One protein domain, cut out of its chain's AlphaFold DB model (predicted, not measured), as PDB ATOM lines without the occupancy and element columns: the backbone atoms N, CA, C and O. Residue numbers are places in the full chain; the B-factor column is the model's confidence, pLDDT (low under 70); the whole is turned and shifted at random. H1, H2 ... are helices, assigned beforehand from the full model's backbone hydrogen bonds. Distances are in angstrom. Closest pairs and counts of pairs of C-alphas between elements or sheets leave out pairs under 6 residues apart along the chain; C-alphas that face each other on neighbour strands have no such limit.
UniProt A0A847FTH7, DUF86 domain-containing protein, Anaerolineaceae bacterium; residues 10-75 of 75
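What this domain is: This is residues 10 to 75 of the 75 residues of the protein "DUF86 domain-containing protein" of Anaerolineaceae bacterium (UniProt A0A847FTH7). The long helix H2 folds back beside short H1 as a hairpin, and the chain then returns loosely on another side of H2 through H3, which runs opposite to H2 at a shallow tilt of 5 degrees, and H4, which crosses the other end of H2 at a steep tilt of 55 degrees and touches it with residues 62 to 66 alone. Residues 45 to 51 stand free at the turn between the rows. The printed part has 66 residues with four named helices, H1 to H4, and no named strand: all helix. It is loose, with a radius of gyration of the C-alphas of 13.9 A, and spans 41 by 20 by 18 A, only just a rod.

Where its parts are: H1, residues 10 to 18, begins at C-alpha 10 (99.992, 68.171, 64.821) and is 12.9 A long. H2, residues 24 to 43, measures 28.6 A. H3, residues 49 to 56, measures 11.0 A. H4, residues 60 to 74, measures 21.6 A and ends at C-alpha 74 (114.127, 54.585, 59.000).

How they stand to each other: H1 and H2 touch, closest at the C-alphas of Arg 10 and Arg 31, 4.9 A, at a shallow tilt of 8 degrees, opposite ways. H2 and H3 are close but not clearly touching, with the C-alphas of Leu 40 and Ile 52 closest at 7.8 A. H2 with residues 26 to 30 alone touches residues 62 to 66 of H4, closest at the C-alphas of Leu 26 and Asp 62, 7.1 A, at a steep tilt of 55 degrees. H3 and H4 meet only through their link; H1 is apart from both. Every O i to N i+4 pair is within hydrogen-bond range in H1, H3 and H4, and 14 of 16 in H2.

The domain as a whole: The C-alphas farthest apart, Asp 46 and Ser 75, are 43.3 A apart. The printed part has no cut, and its three links are tight. Residues 36 to 59 have pLDDT under 70.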
ATOM      1  N   ARG A  10     100.137  68.860  63.523       91.19
ATOM      2  CA  ARG A  10      99.992  68.171  64.821       91.19
ATOM      3  C   ARG A  10      99.623  66.705  64.618       91.19
ATOM      4  O   ARG A  10     100.103  65.832  65.340       91.19
ATOM      5  N   ASP A  11      98.771  66.433  63.639       93.81
ATOM      6  CA  ASP A  11      98.315  65.089  63.303       93.81
ATOM      7  C   ASP A  11      99.452  64.236  62.723       93.81
ATOM      8  O   ASP A  11      99.440  63.025  62.906       93.81
ATOM      9  N   ALA A  12     100.477  64.842  62.109       94.31
ATOM     10  CA  ALA A  12     101.675  64.132  61.647       94.31
ATOM     11  C   ALA A  12     102.391  63.377  62.779       94.31
ATOM     12  O   ALA A  12     102.704  62.200  62.625       94.31
ATOM     13  N   PHE A  13     102.570  64.008  63.941       94.88
ATOM     14  CA  PHE A  13     103.156  63.343  65.111       94.88
ATOM     15  C   PHE A  13     102.241  62.250  65.671       94.88
ATOM     16  O   PHE A  13     102.719  61.209  66.111       94.88
ATOM     17  N   THR A  14     100.922  62.441  65.574       95.25
ATOM     18  CA  THR A  14      99.944  61.421  65.990       95.25
ATOM     19  C   THR A  14     100.034  60.178  65.099       95.25
ATOM     20  O   THR A  14     100.046  59.065  65.604       95.25
ATOM     21  N   VAL A  15     100.185  60.350  63.781       96.31
ATOM     22  CA  VAL A  15     100.390  59.236  62.838       96.31
ATOM     23  C   VAL A  15     101.657  58.440  63.156       96.31
ATOM     24  O   VAL A  15     101.658  57.216  63.050       96.31
ATOM     25  N   LEU A  16     102.743  59.122  63.528       94.75
ATOM     26  CA  LEU A  16     104.001  58.462  63.875       94.75
ATOM     27  C   LEU A  16     103.882  57.668  65.185       94.75
ATOM     28  O   LEU A  16     104.370  56.545  65.262       94.75
ATOM     29  N   ASN A  17     103.177  58.197  66.182       96.38
ATOM     30  CA  ASN A  17     102.880  57.478  67.421       96.38
ATOM     31  C   ASN A  17     101.974  56.261  67.209       96.38
ATOM     32  O   ASN A  17     102.283  55.181  67.700       96.38
ATOM     33  N   GLU A  18     100.910  56.398  66.408       95.12
ATOM     34  CA  GLU A  18     100.028  55.282  66.029       95.12
ATOM     35  C   GLU A  18     100.807  54.127  65.373       95.12
ATOM     36  O   GLU A  18     100.420  52.965  65.485       95.12
ATOM     37  N   ALA A  19     101.913  54.445  64.697       94.00
ATOM     38  CA  ALA A  19     102.815  53.479  64.083       94.00
ATOM     39  C   ALA A  19     103.933  52.976  65.011       94.00
ATOM     40  O   ALA A  19     104.796  52.223  64.564       94.00
ATOM     41  N   GLY A  20     103.942  53.393  66.280       94.06
ATOM     42  CA  GLY A  20     104.958  53.032  67.267       94.06
ATOM     43  C   GLY A  20     106.320  53.694  67.042       94.06
ATOM     44  O   GLY A  20     107.303  53.256  67.633       94.06
ATOM     45  N   VAL A  21     106.395  54.718  66.186       95.44
ATOM     46  CA  VAL A  21     107.642  55.436  65.876       95.44
ATOM     47  C   VAL A  21     107.993  56.428  66.973       95.44
ATOM     48  O   VAL A  21     109.165  56.583  67.282       95.44
ATOM     49  N   LEU A  22     106.989  57.097  67.548       96.06
ATOM     50  CA  LEU A  22     107.177  58.059  68.632       96.06
ATOM     51  C   LEU A  22     106.546  57.563  69.931       96.06
ATOM     52  O   LEU A  22     105.440  57.021  69.902       96.06
ATOM     53  N   SER A  23     107.192  57.820  71.069       95.19
ATOM     54  CA  SER A  23     106.576  57.636  72.391       95.19
ATOM     55  C   SER A  23     105.434  58.629  72.638       95.19
ATOM     56  O   SER A  23     105.382  59.702  72.031       95.19
ATOM     57  N   ASP A  24     104.517  58.286  73.546       94.81
ATOM     58  CA  ASP A  24     103.363  59.133  73.886       94.81
ATOM     59  C   ASP A  24     103.802  60.502  74.427       94.81
ATOM     60  O   ASP A  24     103.296  61.533  73.979       94.81
ATOM     61  N   ASP A  25     104.799  60.513  75.317       93.19
ATOM     62  CA  ASP A  25     105.353  61.737  75.905       93.19
ATOM     63  C   ASP A  25     105.945  62.653  74.828       93.19
ATOM     64  O   ASP A  25     105.578  63.823  74.721       93.19
ATOM     65  N   LEU A  26     106.793  62.104  73.953       91.94
ATOM     66  CA  LEU A  26     107.430  62.875  72.884       91.94
ATOM     67  C   LEU A  26     106.406  63.373  71.859       91.94
ATOM     68  O   LEU A  26     106.514  64.482  71.337       91.94
ATOM     69  N   THR A  27     105.374  62.578  71.591       94.69
ATOM     70  CA  THR A  27     104.274  62.964  70.703       94.69
ATOM     71  C   THR A  27     103.497  64.142  71.263       94.69
ATOM     72  O   THR A  27     103.143  65.055  70.512       94.69
ATOM     73  N   GLN A  28     103.231  64.146  72.570       92.38
ATOM     74  CA  GLN A  28     102.572  65.263  73.231       92.38
ATOM     75  C   GLN A  28     103.428  66.532  73.125       92.38
ATOM     76  O   GLN A  28     102.926  67.545  72.628       92.38
ATOM     77  N   THR A  29     104.718  66.451  73.459       90.00
ATOM     78  CA  THR A  29     105.659  67.577  73.357       90.00
ATOM     79  C   THR A  29     105.730  68.137  71.936       90.00
ATOM     80  O   THR A  29     105.512  69.328  71.709       90.00
ATOM     81  N   MET A  30     105.923  67.282  70.927       90.19
ATOM     82  CA  MET A  30     106.002  67.719  69.527       90.19
ATOM     83  C   MET A  30     104.710  68.389  69.041       90.19
ATOM     84  O   MET A  30     104.739  69.359  68.280       90.19
ATOM     85  N   ARG A  31     103.545  67.915  69.495       90.50
ATOM     86  CA  ARG A  31     102.259  68.547  69.165       90.50
ATOM     87  C   ARG A  31     102.130  69.928  69.802       90.50
ATOM     88  O   ARG A  31     101.560  70.821  69.171       90.50
ATOM     89  N   GLU A  32     102.641  70.122  71.012       85.62
ATOM     90  CA  GLU A  32     102.673  71.423  71.685       85.62
ATOM     91  C   GLU A  32     103.583  72.416  70.950       85.62
ATOM     92  O   GLU A  32     103.127  73.523  70.643       85.62
ATOM     93  N   LEU A  33     104.766  71.975  70.508       82.44
ATOM     94  CA  LEU A  33     105.709  72.763  69.699       82.44
ATOM     95  C   LEU A  33     105.099  73.293  68.391       82.44
ATOM     96  O   LEU A  33     105.320  74.442  68.002       82.44
ATOM     97  N   VAL A  34     104.245  72.514  67.718       82.44
ATOM     98  CA  VAL A  34     103.507  73.010  66.536       82.44
ATOM     99  C   VAL A  34     102.584  74.182  66.896       82.44
ATOM    100  O   VAL A  34     102.352  75.075  66.081       82.44
ATOM    101  N   GLY A  35     102.041  74.192  68.119       73.12
ATOM    102  CA  GLY A  35     101.284  75.333  68.642       73.12
ATOM    103  C   GLY A  35     102.163  76.553  68.867       73.12
ATOM    104  O   GLY A  35     101.784  77.645  68.443       73.12
ATOM    105  N   LEU A  36     103.346  76.350  69.453       69.31
ATOM    106  CA  LEU A  36     104.334  77.405  69.654       69.31
ATOM    107  C   LEU A  36     104.702  78.072  68.325       69.31
ATOM    108  O   LEU A  36     104.682  79.290  68.238       69.31
ATOM    109  N   ARG A  37     104.900  77.308  67.244       67.56
ATOM    110  CA  ARG A  37     105.152  77.864  65.899       67.56
ATOM    111  C   ARG A  37     104.058  78.833  65.424       67.56
ATOM    112  O   ARG A  37     104.366  79.814  64.754       67.56
ATOM    113  N   ASN A  38     102.791  78.585  65.753       65.69
ATOM    114  CA  ASN A  38     101.692  79.488  65.389       65.69
ATOM    115  C   ASN A  38     101.606  80.701  66.325       65.69
ATOM    116  O   ASN A  38     101.309  81.799  65.858       65.69
ATOM    117  N   LEU A  39     101.909  80.509  67.612       65.00
ATOM    118  CA  LEU A  39     102.032  81.599  68.576       65.00
ATOM    119  C   LEU A  39     103.169  82.540  68.170       65.00
ATOM    120  O   LEU A  39     102.926  83.729  68.039       65.00
ATOM    121  N   LEU A  40     104.353  82.008  67.859       65.69
ATOM    122  CA  LEU A  40     105.511  82.763  67.387       65.69
ATOM    123  C   LEU A  40     105.157  83.607  66.165       65.69
ATOM    124  O   LEU A  40     105.422  84.793  66.172       65.69
ATOM    125  N   VAL A  41     104.484  83.064  65.146       66.75
ATOM    126  CA  VAL A  41     104.078  83.854  63.963       66.75
ATOM    127  C   VAL A  41     103.142  85.021  64.313       66.75
ATOM    128  O   VAL A  41     103.222  86.067  63.675       66.75
ATOM    129  N   HIS A  42     102.244  84.863  65.290       66.56
ATOM    130  CA  HIS A  42     101.371  85.954  65.751       66.56
ATOM    131  C   HIS A  42     102.109  86.943  66.665       66.56
ATOM    132  O   HIS A  42     101.854  88.138  66.599       66.56
ATOM    133  N   VAL A  43     103.037  86.447  67.480       61.12
ATOM    134  CA  VAL A  43     103.831  87.202  68.456       61.12
ATOM    135  C   VAL A  43     104.978  87.968  67.782       61.12
ATOM    136  O   VAL A  43     105.261  89.082  68.191       61.12
ATOM    137  N   TYR A  44     105.555  87.468  66.685       58.72
ATOM    138  CA  TYR A  44     106.539  88.170  65.839       58.72
ATOM    139  C   TYR A  44     105.993  89.475  65.239       58.72
ATOM    140  O   TYR A  44     106.769  90.325  64.817       58.72
ATOM    141  N   TRP A  45     104.668  89.645  65.180       59.44
ATOM    142  CA  TRP A  45     104.060  90.917  64.783       59.44
ATOM    143  C   TRP A  45     104.050  91.969  65.903       59.44
ATOM    144  O   TRP A  45     103.836  93.138  65.594       59.44
ATOM    145  N   ASP A  46     104.273  91.574  67.164       61.41
ATOM    146  CA  ASP A  46     104.040  92.407  68.356       61.41
ATOM    147  C   ASP A  46     105.205  92.390  69.383       61.41
ATOM    148  O   ASP A  46     105.188  93.176  70.328       61.41
ATOM    149  N   VAL A  47     106.215  91.512  69.243       60.03
ATOM    150  CA  VAL A  47     107.247  91.250  70.276       60.03
ATOM    151  C   VAL A  47     108.683  91.283  69.732       60.03
ATOM    152  O   VAL A  47     108.947  90.860  68.611       60.03
ATOM    153  N   ASP A  48     109.589  91.791  70.575       60.00
ATOM    154  CA  ASP A  48     111.032  91.985  70.367       60.00
ATOM    155  C   ASP A  48     111.804  90.646  70.266       60.00
ATOM    156  O   ASP A  48     111.571  89.719  71.053       60.00
ATOM    157  N   ASP A  49     112.746  90.547  69.319       60.38
ATOM    158  CA  ASP A  49     113.452  89.308  68.926       60.38
ATOM    159  C   ASP A  49     114.187  88.609  70.094       60.38
ATOM    160  O   ASP A  49     114.360  87.386  70.099       60.38
ATOM    161  N   GLU A  50     114.599  89.375  71.106       63.03
ATOM    162  CA  GLU A  50     115.401  88.906  72.243       63.03
ATOM    163  C   GLU A  50     114.632  87.927  73.151       63.03
ATOM    164  O   GLU A  50     115.174  86.903  73.563       63.03
ATOM    165  N   THR A  51     113.331  88.156  73.378       63.22
ATOM    166  CA  THR A  51     112.501  87.278  74.232       63.22
ATOM    167  C   THR A  51     112.223  85.927  73.564       63.22
ATOM    168  O   THR A  51     112.135  84.889  74.221       63.22
ATOM    169  N   ILE A  52     112.108  85.920  72.234       65.69
ATOM    170  CA  ILE A  52     111.911  84.700  71.446       65.69
ATOM    171  C   ILE A  52     113.177  83.837  71.489       65.69
ATOM    172  O   ILE A  52     113.099  82.620  71.664       65.69
ATOM    173  N   TYR A  53     114.345  84.472  71.352       63.34
ATOM    174  CA  TYR A  53     115.637  83.790  71.333       63.34
ATOM    175  C   TYR A  53     115.926  83.033  72.640       63.34
ATOM    176  O   TYR A  53     116.447  81.917  72.602       63.34
ATOM    177  N   GLU A  54     115.539  83.593  73.789       63.09
ATOM    178  CA  GLU A  54     115.668  82.925  75.092       63.09
ATOM    179  C   GLU A  54     114.695  81.745  75.251       63.09
ATOM    180  O   GLU A  54     115.075  80.691  75.765       63.09
ATOM    181  N   GLY A  55     113.461  81.872  74.750       62.31
ATOM    182  CA  GLY A  55     112.467  80.795  74.803       62.31
ATOM    183  C   GLY A  55     112.857  79.568  73.973       62.31
ATOM    184  O   GLY A  55     112.724  78.437  74.437       62.31
ATOM    185  N   VAL A  56     113.412  79.778  72.774       62.56
ATOM    186  CA  VAL A  56     113.774  78.693  71.839       62.56
ATOM    187  C   VAL A  56     114.956  77.851  72.338       62.56
ATOM    188  O   VAL A  56     115.029  76.660  72.041       62.56
ATOM    189  N   GLN A  57     115.873  78.421  73.127       60.69
ATOM    190  CA  GLN A  57     117.029  77.674  73.642       60.69
ATOM    191  C   GLN A  57     116.684  76.631  74.718       60.69
ATOM    192  O   GLN A  57     117.523  75.783  75.018       60.69
ATOM    193  N   THR A  58     115.472  76.648  75.277       56.34
ATOM    194  CA  THR A  58     115.117  75.774  76.410       56.34
ATOM    195  C   THR A  58     114.604  74.389  75.972       56.34
ATOM    196  O   THR A  58     114.586  73.466  76.778       56.34
ATOM    197  N   GLU A  59     114.270  74.192  74.689       63.44
ATOM    198  CA  GLU A  59     113.558  72.991  74.199       63.44
ATOM    199  C   GLU A  59     114.362  72.149  73.182       63.44
ATOM    200  O   GLU A  59     113.818  71.305  72.472       63.44
ATOM    201  N   LEU A  60     115.686  72.345  73.090       71.25
ATOM    202  CA  LEU A  60     116.524  71.653  72.092       71.25
ATOM    203  C   LEU A  60     116.607  70.125  72.292       71.25
ATOM    204  O   LEU A  60     116.749  69.395  71.313       71.25
ATOM    205  N   GLY A  61     116.477  69.635  73.529       80.88
ATOM    206  CA  GLY A  61     116.580  68.202  73.840       80.88
ATOM    207  C   GLY A  61     115.452  67.352  73.247       80.88
ATOM    208  O   GLY A  61     115.678  66.212  72.841       80.88
ATOM    209  N   ASP A  62     114.248  67.911  73.113       83.56
ATOM    210  CA  ASP A  62     113.115  67.186  72.532       83.56
ATOM    211  C   ASP A  62     113.307  66.950  71.026       83.56
ATOM    212  O   ASP A  62     112.906  65.913  70.491       83.56
ATOM    213  N   PHE A  63     113.985  67.872  70.334       86.12
ATOM    214  CA  PHE A  63     114.348  67.687  68.929       86.12
ATOM    215  C   PHE A  63     115.372  66.564  68.745       86.12
ATOM    216  O   PHE A  63     115.257  65.799  67.785       86.12
ATOM    217  N   GLU A  64     116.339  66.428  69.655       89.75
ATOM    218  CA  GLU A  64     117.303  65.320  69.624       89.75
ATOM    219  C   GLU A  64     116.594  63.970  69.798       89.75
ATOM    220  O   GLU A  64     116.788  63.068  68.979       89.75
ATOM    221  N   ALA A  65     115.694  63.862  70.782       90.69
ATOM    222  CA  ALA A  65     114.895  62.656  71.012       90.69
ATOM    223  C   ALA A  65     114.007  62.298  69.806       90.69
ATOM    224  O   ALA A  65     113.870  61.127  69.443       90.69
ATOM    225  N   PHE A  66     113.427  63.303  69.144       91.88
ATOM    226  CA  PHE A  66     112.667  63.108  67.908       91.88
ATOM    227  C   PHE A  66     113.535  62.569  66.768       91.88
ATOM    228  O   PHE A  66     113.144  61.606  66.103       91.88
ATOM    229  N   ILE A  67     114.716  63.155  66.550       92.88
ATOM    230  CA  ILE A  67     115.650  62.706  65.510       92.88
ATOM    231  C   ILE A  67     116.066  61.254  65.757       92.88
ATOM    232  O   ILE A  67     116.068  60.461  64.813       92.88
ATOM    233  N   GLU A  68     116.384  60.889  66.999       94.81
ATOM    234  CA  GLU A  68     116.780  59.529  67.366       94.81
ATOM    235  C   GLU A  68     115.688  58.506  67.023       94.81
ATOM    236  O   GLU A  68     115.948  57.549  66.287       94.81
ATOM    237  N   GLN A  69     114.453  58.731  67.480       94.12
ATOM    238  CA  GLN A  69     113.351  57.784  67.280       94.12
ATOM    239  C   GLN A  69     112.967  57.632  65.800       94.12
ATOM    240  O   GLN A  69     112.764  56.517  65.312       94.12
ATOM    241  N   VAL A  70     112.938  58.732  65.041       93.62
ATOM    242  CA  VAL A  70     112.658  58.677  63.597       93.62
ATOM    243  C   VAL A  70     113.792  57.994  62.832       93.62
ATOM    244  O   VAL A  70     113.529  57.202  61.929       93.62
ATOM    245  N   THR A  71     115.051  58.249  63.189       93.75
ATOM    246  CA  THR A  71     116.201  57.604  62.533       93.75
ATOM    247  C   THR A  71     116.213  56.099  62.794       93.75
ATOM    248  O   THR A  71     116.469  55.322  61.871       93.75
ATOM    249  N   ALA A  72     115.870  55.680  64.015       92.62
ATOM    250  CA  ALA A  72     115.724  54.273  64.369       92.62
ATOM    251  C   ALA A  72     114.627  53.575  63.548       92.62
ATOM    252  O   ALA A  72     114.799  52.426  63.161       92.62
ATOM    253  N   PHE A  73     113.528  54.269  63.234       91.38
ATOM    254  CA  PHE A  73     112.462  53.740  62.377       91.38
ATOM    255  C   PHE A  73     112.845  53.641  60.891       91.38
ATOM    256  O   PHE A  73     112.343  52.773  60.180       91.38
ATOM    257  N   LEU A  74     113.694  54.550  60.402       89.94
ATOM    258  CA  LEU A  74     114.127  54.585  59.000       89.94
ATOM    259  C   LEU A  74     115.267  53.602  58.674       89.94
ATOM    260  O   LEU A  74     115.570  53.424  57.492       89.94
ATOM    261  N   SER A  75     115.906  53.026  59.695       82.75
ATOM    262  CA  SER A  75     117.018  52.070  59.572       82.75
ATOM    263  C   SER A  75     116.521  50.636  59.414       82.75
ATOM    264  O   SER A  75     117.124  49.904  58.596       82.75
TER     265      SER A  75